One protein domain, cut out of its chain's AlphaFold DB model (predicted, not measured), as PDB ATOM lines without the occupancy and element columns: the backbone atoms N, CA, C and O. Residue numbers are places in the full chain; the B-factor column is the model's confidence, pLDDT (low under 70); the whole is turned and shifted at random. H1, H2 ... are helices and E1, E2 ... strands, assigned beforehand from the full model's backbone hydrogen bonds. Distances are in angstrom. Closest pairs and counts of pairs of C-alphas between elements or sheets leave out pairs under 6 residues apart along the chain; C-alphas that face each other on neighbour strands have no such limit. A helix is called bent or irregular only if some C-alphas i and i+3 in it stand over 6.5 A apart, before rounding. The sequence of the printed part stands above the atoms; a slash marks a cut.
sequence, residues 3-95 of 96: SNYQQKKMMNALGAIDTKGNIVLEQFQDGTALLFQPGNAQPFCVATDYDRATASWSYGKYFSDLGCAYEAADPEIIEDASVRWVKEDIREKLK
ATOM      1  N   SER A   3     152.597 443.098 180.359       55.75
ATOM      2  CA  SER A   3     152.943 443.658 181.684       55.75
ATOM      3  C   SER A   3     151.852 444.547 182.289       55.75
ATOM      4  O   SER A   3     151.576 444.466 183.481       55.75
ATOM      5  N   ASN A   4     151.202 445.377 181.468       58.00
ATOM      6  CA  ASN A   4     150.311 446.435 181.954       58.00
ATOM      7  C   ASN A   4     148.955 445.885 182.435       58.00
ATOM      8  O   ASN A   4     148.422 446.335 183.443       58.00
ATOM      9  N   TYR A   5     148.433 444.851 181.763       54.34
ATOM     10  CA  TYR A   5     147.188 444.182 182.155       54.34
ATOM     11  C   TYR A   5     147.338 443.443 183.493       54.34
ATOM     12  O   TYR A   5     146.520 443.609 184.393       54.34
ATOM     13  N   GLN A   6     148.423 442.680 183.660       50.09
ATOM     14  CA  GLN A   6     148.686 441.948 184.902       50.09
ATOM     15  C   GLN A   6     149.006 442.898 186.071       50.09
ATOM     16  O   GLN A   6     148.492 442.697 187.167       50.09
ATOM     17  N   GLN A   7     149.764 443.982 185.844       51.56
ATOM     18  CA  GLN A   7     150.030 444.995 186.880       51.56
ATOM     19  C   GLN A   7     148.773 445.773 187.298       51.56
ATOM     20  O   GLN A   7     148.566 445.956 188.497       51.56
ATOM     21  N   LYS A   8     147.890 446.162 186.360       54.59
ATOM     22  CA  LYS A   8     146.568 446.739 186.689       54.59
ATOM     23  C   LYS A   8     145.720 445.772 187.518       54.59
ATOM     24  O   LYS A   8     145.146 446.169 188.526       54.59
ATOM     25  N   LYS A   9     145.691 444.491 187.134       55.72
ATOM     26  CA  LYS A   9     144.932 443.453 187.844       55.72
ATOM     27  C   LYS A   9     145.443 443.235 189.275       55.72
ATOM     28  O   LYS A   9     144.640 443.075 190.189       55.72
ATOM     29  N   MET A  10     146.760 443.289 189.490       49.72
ATOM     30  CA  MET A  10     147.362 443.186 190.828       49.72
ATOM     31  C   MET A  10     147.164 444.451 191.680       49.72
ATOM     32  O   MET A  10     146.955 444.326 192.884       49.72
ATOM     33  N   MET A  11     147.165 445.655 191.090       49.47
ATOM     34  CA  MET A  11     146.809 446.894 191.805       49.47
ATOM     35  C   MET A  11     145.343 446.900 192.270       49.47
ATOM     36  O   MET A  11     145.072 447.348 193.382       49.47
ATOM     37  N   ASN A  12     144.420 446.342 191.479       55.00
ATOM     38  CA  ASN A  12     143.009 446.203 191.868       55.00
ATOM     39  C   ASN A  12     142.803 445.242 193.053       55.00
ATOM     40  O   ASN A  12     141.884 445.436 193.844       55.00
ATOM     41  N   ALA A  13     143.669 444.237 193.225       51.62
ATOM     42  CA  ALA A  13     143.529 443.239 194.289       51.62
ATOM     43  C   ALA A  13     143.781 443.798 195.707       51.62
ATOM     44  O   ALA A  13     143.214 443.288 196.670       51.62
ATOM     45  N   LEU A  14     144.593 444.854 195.854       48.25
ATOM     46  CA  LEU A  14     144.874 445.496 197.152       48.25
ATOM     47  C   LEU A  14     143.788 446.494 197.602       48.25
ATOM     48  O   LEU A  14     143.784 446.889 198.763       48.25
ATOM     49  N   GLY A  15     142.859 446.869 196.715       60.12
ATOM     50  CA  GLY A  15     141.694 447.722 196.998       60.12
ATOM     51  C   GLY A  15     140.357 446.997 196.821       60.12
ATOM     52  O   GLY A  15     139.329 447.640 196.629       60.12
ATOM     53  N   ALA A  16     140.376 445.661 196.836       74.00
ATOM     54  CA  ALA A  16     139.218 444.835 196.512       74.00
ATOM     55  C   ALA A  16     138.140 444.825 197.602       74.00
ATOM     56  O   ALA A  16     137.074 444.281 197.361       74.00
ATOM     57  N   ILE A  17     138.391 445.383 198.788       82.50
ATOM     58  CA  ILE A  17     137.392 445.505 199.852       82.50
ATOM     59  C   ILE A  17     137.355 446.958 200.307       82.50
ATOM     60  O   ILE A  17     138.384 447.503 200.711       82.50
ATOM     61  N   ASP A  18     136.186 447.584 200.221       81.81
ATOM     62  CA  ASP A  18     135.998 448.951 200.701       81.81
ATOM     63  C   ASP A  18     135.842 448.999 202.235       81.81
ATOM     64  O   ASP A  18     135.701 447.975 202.909       81.81
ATOM     65  N   THR A  19     135.851 450.196 202.822       83.75
ATOM     66  CA  THR A  19     135.737 450.362 204.287       83.75
ATOM     67  C   THR A  19     134.397 449.900 204.869       83.75
ATOM     68  O   THR A  19     134.286 449.731 206.083       83.75
ATOM     69  N   LYS A  20     133.389 449.660 204.023       84.06
ATOM     70  CA  LYS A  20     132.077 449.115 204.396       84.06
ATOM     71  C   LYS A  20     132.037 447.583 204.288       84.06
ATOM     72  O   LYS A  20     131.013 446.987 204.612       84.06
ATOM     73  N   GLY A  21     133.130 446.943 203.866       86.06
ATOM     74  CA  GLY A  21     133.225 445.496 203.685       86.06
ATOM     75  C   GLY A  21     132.671 444.997 202.349       86.06
ATOM     76  O   GLY A  21     132.500 443.788 202.183       86.06
ATOM     77  N   ASN A  22     132.391 445.892 201.397       88.81
ATOM     78  CA  ASN A  22     131.950 445.502 200.061       88.81
ATOM     79  C   ASN A  22     133.147 445.006 199.255       88.81
ATOM     80  O   ASN A  22     134.182 445.670 199.213       88.81
ATOM     81  N   ILE A  23     132.991 443.871 198.579       89.88
ATOM     82  CA  ILE A  23     134.034 443.285 197.742       89.88
ATOM     83  C   ILE A  23     133.872 443.805 196.312       89.88
ATOM     84  O   ILE A  23     132.856 443.551 195.680       89.88
ATOM     85  N   VAL A  24     134.866 444.504 195.777       89.44
ATOM     86  CA  VAL A  24     134.918 444.926 194.374       89.44
ATOM     87  C   VAL A  24     135.207 443.705 193.501       89.44
ATOM     88  O   VAL A  24     136.301 443.142 193.549       89.44
ATOM     89  N   LEU A  25     134.220 443.296 192.707       88.56
ATOM     90  CA  LEU A  25     134.345 442.215 191.730       88.56
ATOM     91  C   LEU A  25     135.021 442.711 190.446       88.56
ATOM     92  O   LEU A  25     135.924 442.052 189.936       88.56
ATOM     93  N   GLU A  26     134.609 443.882 189.953       87.69
ATOM     94  CA  GLU A  26     135.137 444.495 188.730       87.69
ATOM     95  C   GLU A  26     135.004 446.026 188.776       87.69
ATOM     96  O   GLU A  26     134.103 446.557 189.424       87.69
ATOM     97  N   GLN A  27     135.914 446.736 188.103       86.38
ATOM     98  CA  GLN A  27     135.797 448.169 187.817       86.38
ATOM     99  C   GLN A  27     135.850 448.370 186.306       86.38
ATOM    100  O   GLN A  27     136.802 447.932 185.655       86.38
ATOM    101  N   PHE A  28     134.843 449.052 185.780       83.94
ATOM    102  CA  PHE A  28     134.683 449.360 184.368       83.94
ATOM    103  C   PHE A  28     135.412 450.659 184.011       83.94
ATOM    104  O   PHE A  28     135.820 451.443 184.874       83.94
ATOM    105  N   GLN A  29     135.640 450.873 182.714       78.75
ATOM    106  CA  GLN A  29     136.449 451.999 182.233       78.75
ATOM    107  C   GLN A  29     135.800 453.365 182.493       78.75
ATOM    108  O   GLN A  29     136.508 454.362 182.630       78.75
ATOM    109  N   ASP A  30     134.472 453.403 182.579       82.12
ATOM    110  CA  ASP A  30     133.664 454.594 182.847       82.12
ATOM    111  C   ASP A  30     133.676 455.021 184.329       82.12
ATOM    112  O   ASP A  30     133.136 456.072 184.675       82.12
ATOM    113  N   GLY A  31     134.326 454.242 185.203       82.12
ATOM    114  CA  GLY A  31     134.379 454.486 186.644       82.12
ATOM    115  C   GLY A  31     133.259 453.809 187.438       82.12
ATOM    116  O   GLY A  31     133.208 453.988 188.656       82.12
ATOM    117  N   THR A  32     132.404 453.020 186.786       88.38
ATOM    118  CA  THR A  32     131.442 452.128 187.439       88.38
ATOM    119  C   THR A  32     132.172 450.936 188.062       88.38
ATOM    120  O   THR A  32     133.178 450.456 187.539       88.38
ATOM    121  N   ALA A  33     131.677 450.418 189.184       89.62
ATOM    122  CA  ALA A  33     132.181 449.193 189.792       89.62
ATOM    123  C   ALA A  33     131.063 448.215 190.118       89.62
ATOM    124  O   ALA A  33     130.002 448.596 190.600       89.62
ATOM    125  N   LEU A  34     131.336 446.931 189.921       91.25
ATOM    126  CA  LEU A  34     130.485 445.857 190.398       91.25
ATOM    127  C   LEU A  34     130.999 445.381 191.755       91.25
ATOM    128  O   LEU A  34     132.145 444.953 191.885       91.25
ATOM    129  N   LEU A  35     130.139 445.448 192.764       92.88
ATOM    130  CA  LEU A  35     130.435 445.066 194.137       92.88
ATOM    131  C   LEU A  35     129.612 443.848 194.558       92.88
ATOM    132  O   LEU A  35     128.468 443.677 194.138       92.88
ATOM    133  N   PHE A  36     130.171 443.060 195.466       91.75
ATOM    134  CA  PHE A  36     129.491 442.018 196.215       91.75
ATOM    135  C   PHE A  36     129.401 442.393 197.697       91.75
ATOM    136  O   PHE A  36     130.398 442.736 198.335       91.75
ATOM    137  N   GLN A  37     128.196 442.303 198.247       91.25
ATOM    138  CA  GLN A  37     127.853 442.667 199.613       91.25
ATOM    139  C   GLN A  37     127.329 441.431 200.352       91.25
ATOM    140  O   GLN A  37     126.157 441.060 200.202       91.25
ATOM    141  N   PRO A  38     128.180 440.746 201.130       84.88
ATOM    142  CA  PRO A  38     127.778 439.525 201.812       84.88
ATOM    143  C   PRO A  38     126.674 439.803 202.841       84.88
ATOM    144  O   PRO A  38     126.747 440.757 203.610       84.88
ATOM    145  N   GLY A  39     125.655 438.941 202.874       84.81
ATOM    146  CA  GLY A  39     124.557 439.017 203.847       84.81
ATOM    147  C   GLY A  39     123.357 439.871 203.425       84.81
ATOM    148  O   GLY A  39     122.349 439.866 204.128       84.81
ATOM    149  N   ASN A  40     123.416 440.541 202.270       85.38
ATOM    150  CA  ASN A  40     122.280 441.274 201.709       85.38
ATOM    151  C   ASN A  40     121.405 440.370 200.823       85.38
ATOM    152  O   ASN A  40     121.910 439.509 200.107       85.38
ATOM    153  N   ALA A  41     120.085 440.603 200.819       88.94
ATOM    154  CA  ALA A  41     119.142 439.882 199.950       88.94
ATOM    155  C   ALA A  41     119.386 440.147 198.450       88.94
ATOM    156  O   ALA A  41     119.102 439.300 197.607       88.94
ATOM    157  N   GLN A  42     119.927 441.324 198.131       92.12
ATOM    158  CA  GLN A  42     120.422 441.708 196.812       92.12
ATOM    159  C   GLN A  42     121.916 442.014 196.948       92.12
ATOM    160  O   GLN A  42     122.281 443.153 197.245       92.12
ATOM    161  N   PRO A  43     122.779 440.992 196.852       92.19
ATOM    162  CA  PRO A  43     124.175 441.136 197.227       92.19
ATOM    163  C   PRO A  43     125.024 441.793 196.136       92.19
ATOM    164  O   PRO A  43     126.167 442.134 196.411       92.19
ATOM    165  N   PHE A  44     124.516 441.978 194.916       93.62
ATOM    166  CA  PHE A  44     125.279 442.584 193.828       93.62
ATOM    167  C   PHE A  44     124.897 444.050 193.667       93.62
ATOM    168  O   PHE A  44     123.717 444.377 193.557       93.62
ATOM    169  N   CYS A  45     125.889 444.933 193.658       93.12
ATOM    170  CA  CYS A  45     125.682 446.371 193.577       93.12
ATOM    171  C   CYS A  45     126.515 446.958 192.439       93.12
ATOM    172  O   CYS A  45     127.735 446.824 192.433       93.12
ATOM    173  N   VAL A  46     125.851 447.612 191.491       93.12
ATOM    174  CA  VAL A  46     126.498 448.432 190.463       93.12
ATOM    175  C   VAL A  46     126.650 449.827 191.036       93.12
ATOM    176  O   VAL A  46     125.654 450.526 191.229       93.12
ATOM    177  N   ALA A  47     127.880 450.186 191.371       91.50
ATOM    178  CA  ALA A  47     128.211 451.358 192.148       91.50
ATOM    179  C   ALA A  47     128.965 452.411 191.336       91.50
ATOM    180  O   ALA A  47     129.789 452.089 190.483       91.50
ATOM    181  N   THR A  48     128.703 453.678 191.646       89.06
ATOM    182  CA  THR A  48     129.380 454.841 191.059       89.06
ATOM    183  C   THR A  48     129.915 455.749 192.162       89.06
ATOM    184  O   THR A  48     129.579 455.598 193.344       89.06
ATOM    185  N   ASP A  49     130.766 456.700 191.772       86.75
ATOM    186  CA  ASP A  49     131.275 457.757 192.649       86.75
ATOM    187  C   ASP A  49     132.054 457.220 193.860       86.75
ATOM    188  O   ASP A  49     131.653 457.372 195.021       86.75
ATOM    189  N   TYR A  50     133.195 456.578 193.581       86.06
ATOM    190  CA  TYR A  50     134.142 456.175 194.617       86.06
ATOM    191  C   TYR A  50     134.699 457.398 195.352       86.06
ATOM    192  O   TYR A  50     135.462 458.196 194.794       86.06
ATOM    193  N   ASP A  51     134.352 457.522 196.629       85.62
ATOM    194  CA  ASP A  51     134.874 458.558 197.503       85.62
ATOM    195  C   ASP A  51     136.224 458.125 198.080       85.62
ATOM    196  O   ASP A  51     136.331 457.201 198.890       85.62
ATOM    197  N   ARG A  52     137.280 458.840 197.684       83.31
ATOM    198  CA  ARG A  52     138.649 458.585 198.150       83.31
ATOM    199  C   ARG A  52     138.876 458.977 199.608       83.31
ATOM    200  O   ARG A  52     139.798 458.436 200.212       83.31
ATOM    201  N   ALA A  53     138.092 459.904 200.163       85.62
ATOM    202  CA  ALA A  53     138.242 460.330 201.552       85.62
ATOM    203  C   ALA A  53     137.758 459.246 202.521       85.62
ATOM    204  O   ALA A  53     138.396 459.000 203.543       85.62
ATOM    205  N   THR A  54     136.655 458.575 202.179       82.62
ATOM    206  CA  THR A  54     136.091 457.473 202.975       82.62
ATOM    207  C   THR A  54     136.500 456.085 202.480       82.62
ATOM    208  O   THR A  54     136.220 455.095 203.156       82.62
ATOM    209  N   ALA A  55     137.172 456.009 201.326       82.81
ATOM    210  CA  ALA A  55     137.512 454.772 200.625       82.81
ATOM    211  C   ALA A  55     136.285 453.857 200.454       82.81
ATOM    212  O   ALA A  55     136.317 452.674 200.799       82.81
ATOM    213  N   SER A  56     135.175 454.439 199.983       83.56
ATOM    214  CA  SER A  56     133.895 453.743 199.823       83.56
ATOM    215  C   SER A  56     133.096 454.248 198.622       83.56
ATOM    216  O   SER A  56     133.286 455.371 198.158       83.56
ATOM    217  N   TRP A  57     132.183 453.418 198.124       85.19
ATOM    218  CA  TRP A  57     131.268 453.794 197.045       85.19
ATOM    219  C   TRP A  57     130.019 454.505 197.586       85.19
ATOM    220  O   TRP A  57     129.517 454.161 198.669       85.19
ATOM    221  N   SER A  58     129.538 455.510 196.845       74.94
ATOM    222  CA  SER A  58     128.495 456.442 197.308       74.94
ATOM    223  C   SER A  58     127.095 456.093 196.798       74.94
ATOM    224  O   SER A  58     126.140 456.146 197.573       74.94
ATOM    225  N   TYR A  59     126.973 455.711 195.524       78.50
ATOM    226  CA  TYR A  59     125.710 455.329 194.886       78.50
ATOM    227  C   TYR A  59     125.752 453.884 194.403       78.50
ATOM    228  O   TYR A  59     126.819 453.385 194.058       78.50
ATOM    229  N   GLY A  60     124.596 453.216 194.393       86.75
ATOM    230  CA  GLY A  60     124.496 451.802 194.055       86.75
ATOM    231  C   GLY A  60     123.117 451.385 193.551       86.75
ATOM    232  O   GLY A  60     122.103 451.729 194.161       86.75
ATOM    233  N   LYS A  61     123.074 450.621 192.457       91.31
ATOM    234  CA  LYS A  61     121.888 449.879 192.010       91.31
ATOM    235  C   LYS A  61     122.047 448.410 192.393       91.31
ATOM    236  O   LYS A  61     123.058 447.798 192.060       91.31
ATOM    237  N   TYR A  62     121.054 447.854 193.080       93.31
ATOM    238  CA  TYR A  62     121.137 446.531 193.702       93.31
ATOM    239  C   TYR A  62     120.430 445.450 192.882       93.31
ATOM    240  O   TYR A  62     119.360 445.679 192.312       93.31
ATOM    241  N   PHE A  63     121.020 444.257 192.864       92.62
ATOM    242  CA  PHE A  63     120.571 443.103 192.097       92.62
ATOM    243  C   PHE A  63     120.715 441.820 192.924       92.62
ATOM    244  O   PHE A  63     121.633 441.664 193.732       92.62
ATOM    245  N   SER A  64     119.794 440.878 192.711       93.31
ATOM    246  CA  SER A  64     119.874 439.525 193.275       93.31
ATOM    247  C   SER A  64     120.693 438.565 192.410       93.31
ATOM    248  O   SER A  64     121.178 437.560 192.921       93.31
ATOM    249  N   ASP A  65     120.831 438.866 191.119       92.88
ATOM    250  CA  ASP A  65     121.541 438.050 190.137       92.88
ATOM    251  C   ASP A  65     122.816 438.752 189.655       92.88
ATOM    252  O   ASP A  65     122.803 439.952 189.368       92.88
ATOM    253  N   LEU A  66     123.913 437.993 189.576       89.50
ATOM    254  CA  LEU A  66     125.217 438.510 189.166       89.50
ATOM    255  C   LEU A  66     125.246 438.865 187.676       89.50
ATOM    256  O   LEU A  66     125.861 439.862 187.316       89.50
ATOM    257  N   GLY A  67     124.582 438.078 186.825       87.44
ATOM    258  CA  GLY A  67     124.533 438.313 185.382       87.44
ATOM    259  C   GLY A  67     123.828 439.625 185.060       87.44
ATOM    260  O   GLY A  67     124.408 440.486 184.409       87.44
ATOM    261  N   CYS A  68     122.637 439.840 185.624       89.00
ATOM    262  CA  CYS A  68     121.910 441.102 185.471       89.00
ATOM    263  C   CYS A  68     122.697 442.311 185.999       89.00
ATOM    264  O   CYS A  68     122.607 443.398 185.430       89.00
ATOM    265  N   ALA A  69     123.445 442.144 187.094       91.06
ATOM    266  CA  ALA A  69     124.295 443.207 187.618       91.06
ATOM    267  C   ALA A  69     125.461 443.515 186.668       91.06
ATOM    268  O   ALA A  69     125.774 444.681 186.456       91.06
ATOM    269  N   TYR A  70     126.069 442.484 186.078       88.00
ATOM    270  CA  TYR A  70     127.165 442.626 185.124       88.00
ATOM    271  C   TYR A  70     126.704 443.309 183.833       88.00
ATOM    272  O   TYR A  70     127.292 444.303 183.433       88.00
ATOM    273  N   GLU A  71     125.597 442.856 183.242       86.75
ATOM    274  CA  GLU A  71     124.991 443.477 182.054       86.75
ATOM    275  C   GLU A  71     124.591 444.939 182.292       86.75
ATOM    276  O   GLU A  71     124.647 445.764 181.386       86.75
ATOM    277  N   ALA A  72     124.173 445.277 183.515       86.62
ATOM    278  CA  ALA A  72     123.840 446.649 183.876       86.62
ATOM    279  C   ALA A  72     125.072 447.528 184.143       86.62
ATOM    280  O   ALA A  72     124.948 448.751 184.080       86.62
ATOM    281  N   ALA A  73     126.208 446.928 184.499       86.06
ATOM    282  CA  ALA A  73     127.454 447.627 184.796       86.06
ATOM    283  C   ALA A  73     128.364 447.772 183.572       86.06
ATOM    284  O   ALA A  73     129.156 448.709 183.529       86.06
ATOM    285  N   ASP A  74     128.241 446.865 182.602       81.56
ATOM    286  CA  ASP A  74     129.033 446.854 181.381       81.56
ATOM    287  C   ASP A  74     128.240 447.415 180.185       81.56
ATOM    288  O   ASP A  74     127.425 446.706 179.581       81.56
ATOM    289  N   PRO A  75     128.467 448.681 179.801       66.44
ATOM    290  CA  PRO A  75     127.828 449.250 178.622       66.44
ATOM    291  C   PRO A  75     128.273 448.573 177.313       66.44
ATOM    292  O   PRO A  75     127.504 448.593 176.349       66.44
ATOM    293  N   GLU A  76     129.456 447.943 177.261       66.38
ATOM    294  CA  GLU A  76     129.976 447.301 176.043       66.38
ATOM    295  C   GLU A  76     129.189 446.028 175.691       66.38
ATOM    296  O   GLU A  76     128.974 445.746 174.511       66.38
ATOM    297  N   ILE A  77     128.646 445.306 176.684       62.94
ATOM    298  CA  ILE A  77     127.786 444.131 176.436       62.94
ATOM    299  C   ILE A  77     126.560 444.508 175.609       62.94
ATOM    300  O   ILE A  77     126.170 443.770 174.704       62.94
ATOM    301  N   ILE A  78     125.936 445.650 175.898       58.16
ATOM    302  CA  ILE A  78     124.734 446.083 175.182       58.16
ATOM    303  C   ILE A  78     125.092 446.491 173.751       58.16
ATOM    304  O   ILE A  78     124.329 446.212 172.824       58.16
ATOM    305  N   GLU A  79     126.239 447.140 173.549       60.34
ATOM    306  CA  GLU A  79     126.658 447.584 172.220       60.34
ATOM    307  C   GLU A  79     127.016 446.413 171.296       60.34
ATOM    308  O   GLU A  79     126.549 446.408 170.156       60.34
ATOM    309  N   ASP A  80     127.716 445.385 171.789       56.94
ATOM    310  CA  ASP A  80     128.109 444.218 170.983       56.94
ATOM    311  C   ASP A  80     127.012 443.142 170.862       56.94
ATOM    312  O   ASP A  80     126.975 442.398 169.878       56.94
ATOM    313  N   ALA A  81     126.087 443.045 171.826       56.69
ATOM    314  CA  ALA A  81     124.985 442.075 171.781       56.69
ATOM    315  C   ALA A  81     123.715 442.605 171.089       56.69
ATOM    316  O   ALA A  81     122.775 441.836 170.854       56.69
ATOM    317  N   SER A  82     123.647 443.902 170.758       59.81
ATOM    318  CA  SER A  82     122.472 444.496 170.114       59.81
ATOM    319  C   SER A  82     122.599 444.555 168.590       59.81
ATOM    320  O   SER A  82     123.519 445.134 168.018       59.81
ATOM    321  N   VAL A  83     121.604 444.003 167.890       68.62
ATOM    322  CA  VAL A  83     121.457 444.219 166.444       68.62
ATOM    323  C   VAL A  83     120.704 445.528 166.230       68.62
ATOM    324  O   VAL A  83     119.487 445.596 166.426       68.62
ATOM    325  N   ARG A  84     121.410 446.582 165.806       73.06
ATOM    326  CA  ARG A  84     120.757 447.808 165.326       73.06
ATOM    327  C   ARG A  84     120.267 447.603 163.900       73.06
ATOM    328  O   ARG A  84     121.064 447.496 162.979       73.06
ATOM    329  N   TRP A  85     118.951 447.615 163.735       79.69
ATOM    330  CA  TRP A  85     118.323 447.627 162.419       79.69
ATOM    331  C   TRP A  85     118.485 449.002 161.774       79.69
ATOM    332  O   TRP A  85     118.090 450.016 162.359       79.69
ATOM    333  N   VAL A  86     119.016 449.040 160.555       82.81
ATOM    334  CA  VAL A  86     119.039 450.248 159.726       82.81
ATOM    335  C   VAL A  86     117.918 450.227 158.686       82.81
ATOM    336  O   VAL A  86     117.269 449.212 158.427       82.81
ATOM    337  N   LYS A  87     117.648 451.391 158.082       83.25
ATOM    338  CA  LYS A  87     116.571 451.566 157.093       83.25
ATOM    339  C   LYS A  87     116.716 450.599 155.912       83.25
ATOM    340  O   LYS A  87     115.718 450.163 155.340       83.25
ATOM    341  N   GLU A  88     117.950 450.284 155.547       85.56
ATOM    342  CA  GLU A  88     118.320 449.364 154.478       85.56
ATOM    343  C   GLU A  88     117.933 447.913 154.813       85.56
ATOM    344  O   GLU A  88     117.300 447.274 153.973       85.56
ATOM    345  N   ASP A  89     118.162 447.442 156.045       86.62
ATOM    346  CA  ASP A  89     117.763 446.094 156.495       86.62
ATOM    347  C   ASP A  89     116.242 445.903 156.409       86.62
ATOM    348  O   ASP A  89     115.730 444.878 155.953       86.62
ATOM    349  N   ILE A  90     115.500 446.940 156.808       82.12
ATOM    350  CA  ILE A  90     114.034 446.962 156.747       82.12
ATOM    351  C   ILE A  90     113.567 446.916 155.287       82.12
ATOM    352  O   ILE A  90     112.654 446.165 154.945       82.12
ATOM    353  N   ARG A  91     114.206 447.696 154.402       85.62
ATOM    354  CA  ARG A  91     113.893 447.699 152.965       85.62
ATOM    355  C   ARG A  91     114.146 446.345 152.320       85.62
ATOM    356  O   ARG A  91     113.359 445.961 151.464       85.62
ATOM    357  N   GLU A  92     115.210 445.636 152.687       87.25
ATOM    358  CA  GLU A  92     115.467 444.292 152.159       87.25
ATOM    359  C   GLU A  92     114.411 443.283 152.607       87.25
ATOM    360  O   GLU A  92     113.933 442.501 151.786       87.25
ATOM    361  N   LYS A  93     113.975 443.338 153.869       83.94
ATOM    362  CA  LYS A  93     112.916 442.453 154.378       83.94
ATOM    363  C   LYS A  93     111.537 442.724 153.774       83.94
ATOM    364  O   LYS A  93     110.731 441.805 153.699       83.94
ATOM    365  N   LEU A  94     111.271 443.954 153.336       82.12
ATOM    366  CA  LEU A  94     109.998 444.356 152.728       82.12
ATOM    367  C   LEU A  94     109.906 444.095 151.213       82.12
ATOM    368  O   LEU A  94     108.861 444.362 150.631       82.12
ATOM    369  N   LYS A  95     110.955 443.572 150.563       75.56
ATOM    370  CA  LYS A  95     110.940 443.209 149.128       75.56
ATOM    371  C   LYS A  95     110.250 441.861 148.828       75.56
ATOM    372  O   LYS A  95     110.579 441.233 147.824       75.56
TER     373      LYS A  95
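What this domain is: This is residues 3 to 95 of the 96 residues of an uncharacterized protein of Coprococcus comes ATCC 27758 (UniProt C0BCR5). A strongly twisted four-stranded sheet, with E3 and E4 sharply bent, has the short helix H2 over one face. Two arms stick out of this body: residues 3 to 8 of H1, and a tail of residues 77 to 95 that holds H4 and makes the length. The printed part has 93 residues, with four named helices and four named strands in the order H1 E1 E2 E3 E4 H2 H3 H4; the sheet, E1 E2 E3 E4, is antiparallel and the class mixed. The whole is loose, with a radius of gyration of the C-alphas of 17.8 A and spans of 61 by 39 by 20 A.

How they stand to each other: H1, residues 3 to 13, only grazes the sheet, with its residues 9 to 13. E1, residues 23 to 27, E2, 33 to 36, E3, 44 to 51, and E4, 56 to 63, form a meander, each strand the antiparallel neighbour of the one before. Within hydrogen-bond range are N 25 and O 34 at 2.8 A, N 35 and O 45 at 2.8 A, and N 46 and O 61 at 2.9 A. H2, residues 66 to 73, is on the sheet at a height of 7.9 A, over E3 and only just over E2, with 3 of its 8 C-alphas there; the closest C-alphas of H2 and E3 are Ala 73 and Val 46, 5.8 A apart. H3, residues 75 to 81, is close to H2 but not clearly touching, with the C-alphas of Ile 77 and Glu 71 closest at 6.3 A. H4, residues 87 to 93, is apart from H3. In H1, H2, H3 and H4 every O i to N i+4 pair is within hydrogen-bond range.

Where its parts are: H1 begins at C-alpha 3, (152.943, 443.658, 181.684), and is 15.7 A long. E3 measures 19.0 A and bends by 69 degrees at residue 48; E4 measures 18.7 A and bends by 77 degrees at residue 59. H4 ends at C-alpha 93, (112.916, 442.453, 154.378).

The domain as a whole: The two farthest C-alphas, Ala 53 and Lys 95, are 61.5 A apart. The printed part has no cut, and no link is long. Residues 3 to 15 and 75 to 83 have pLDDT under 70.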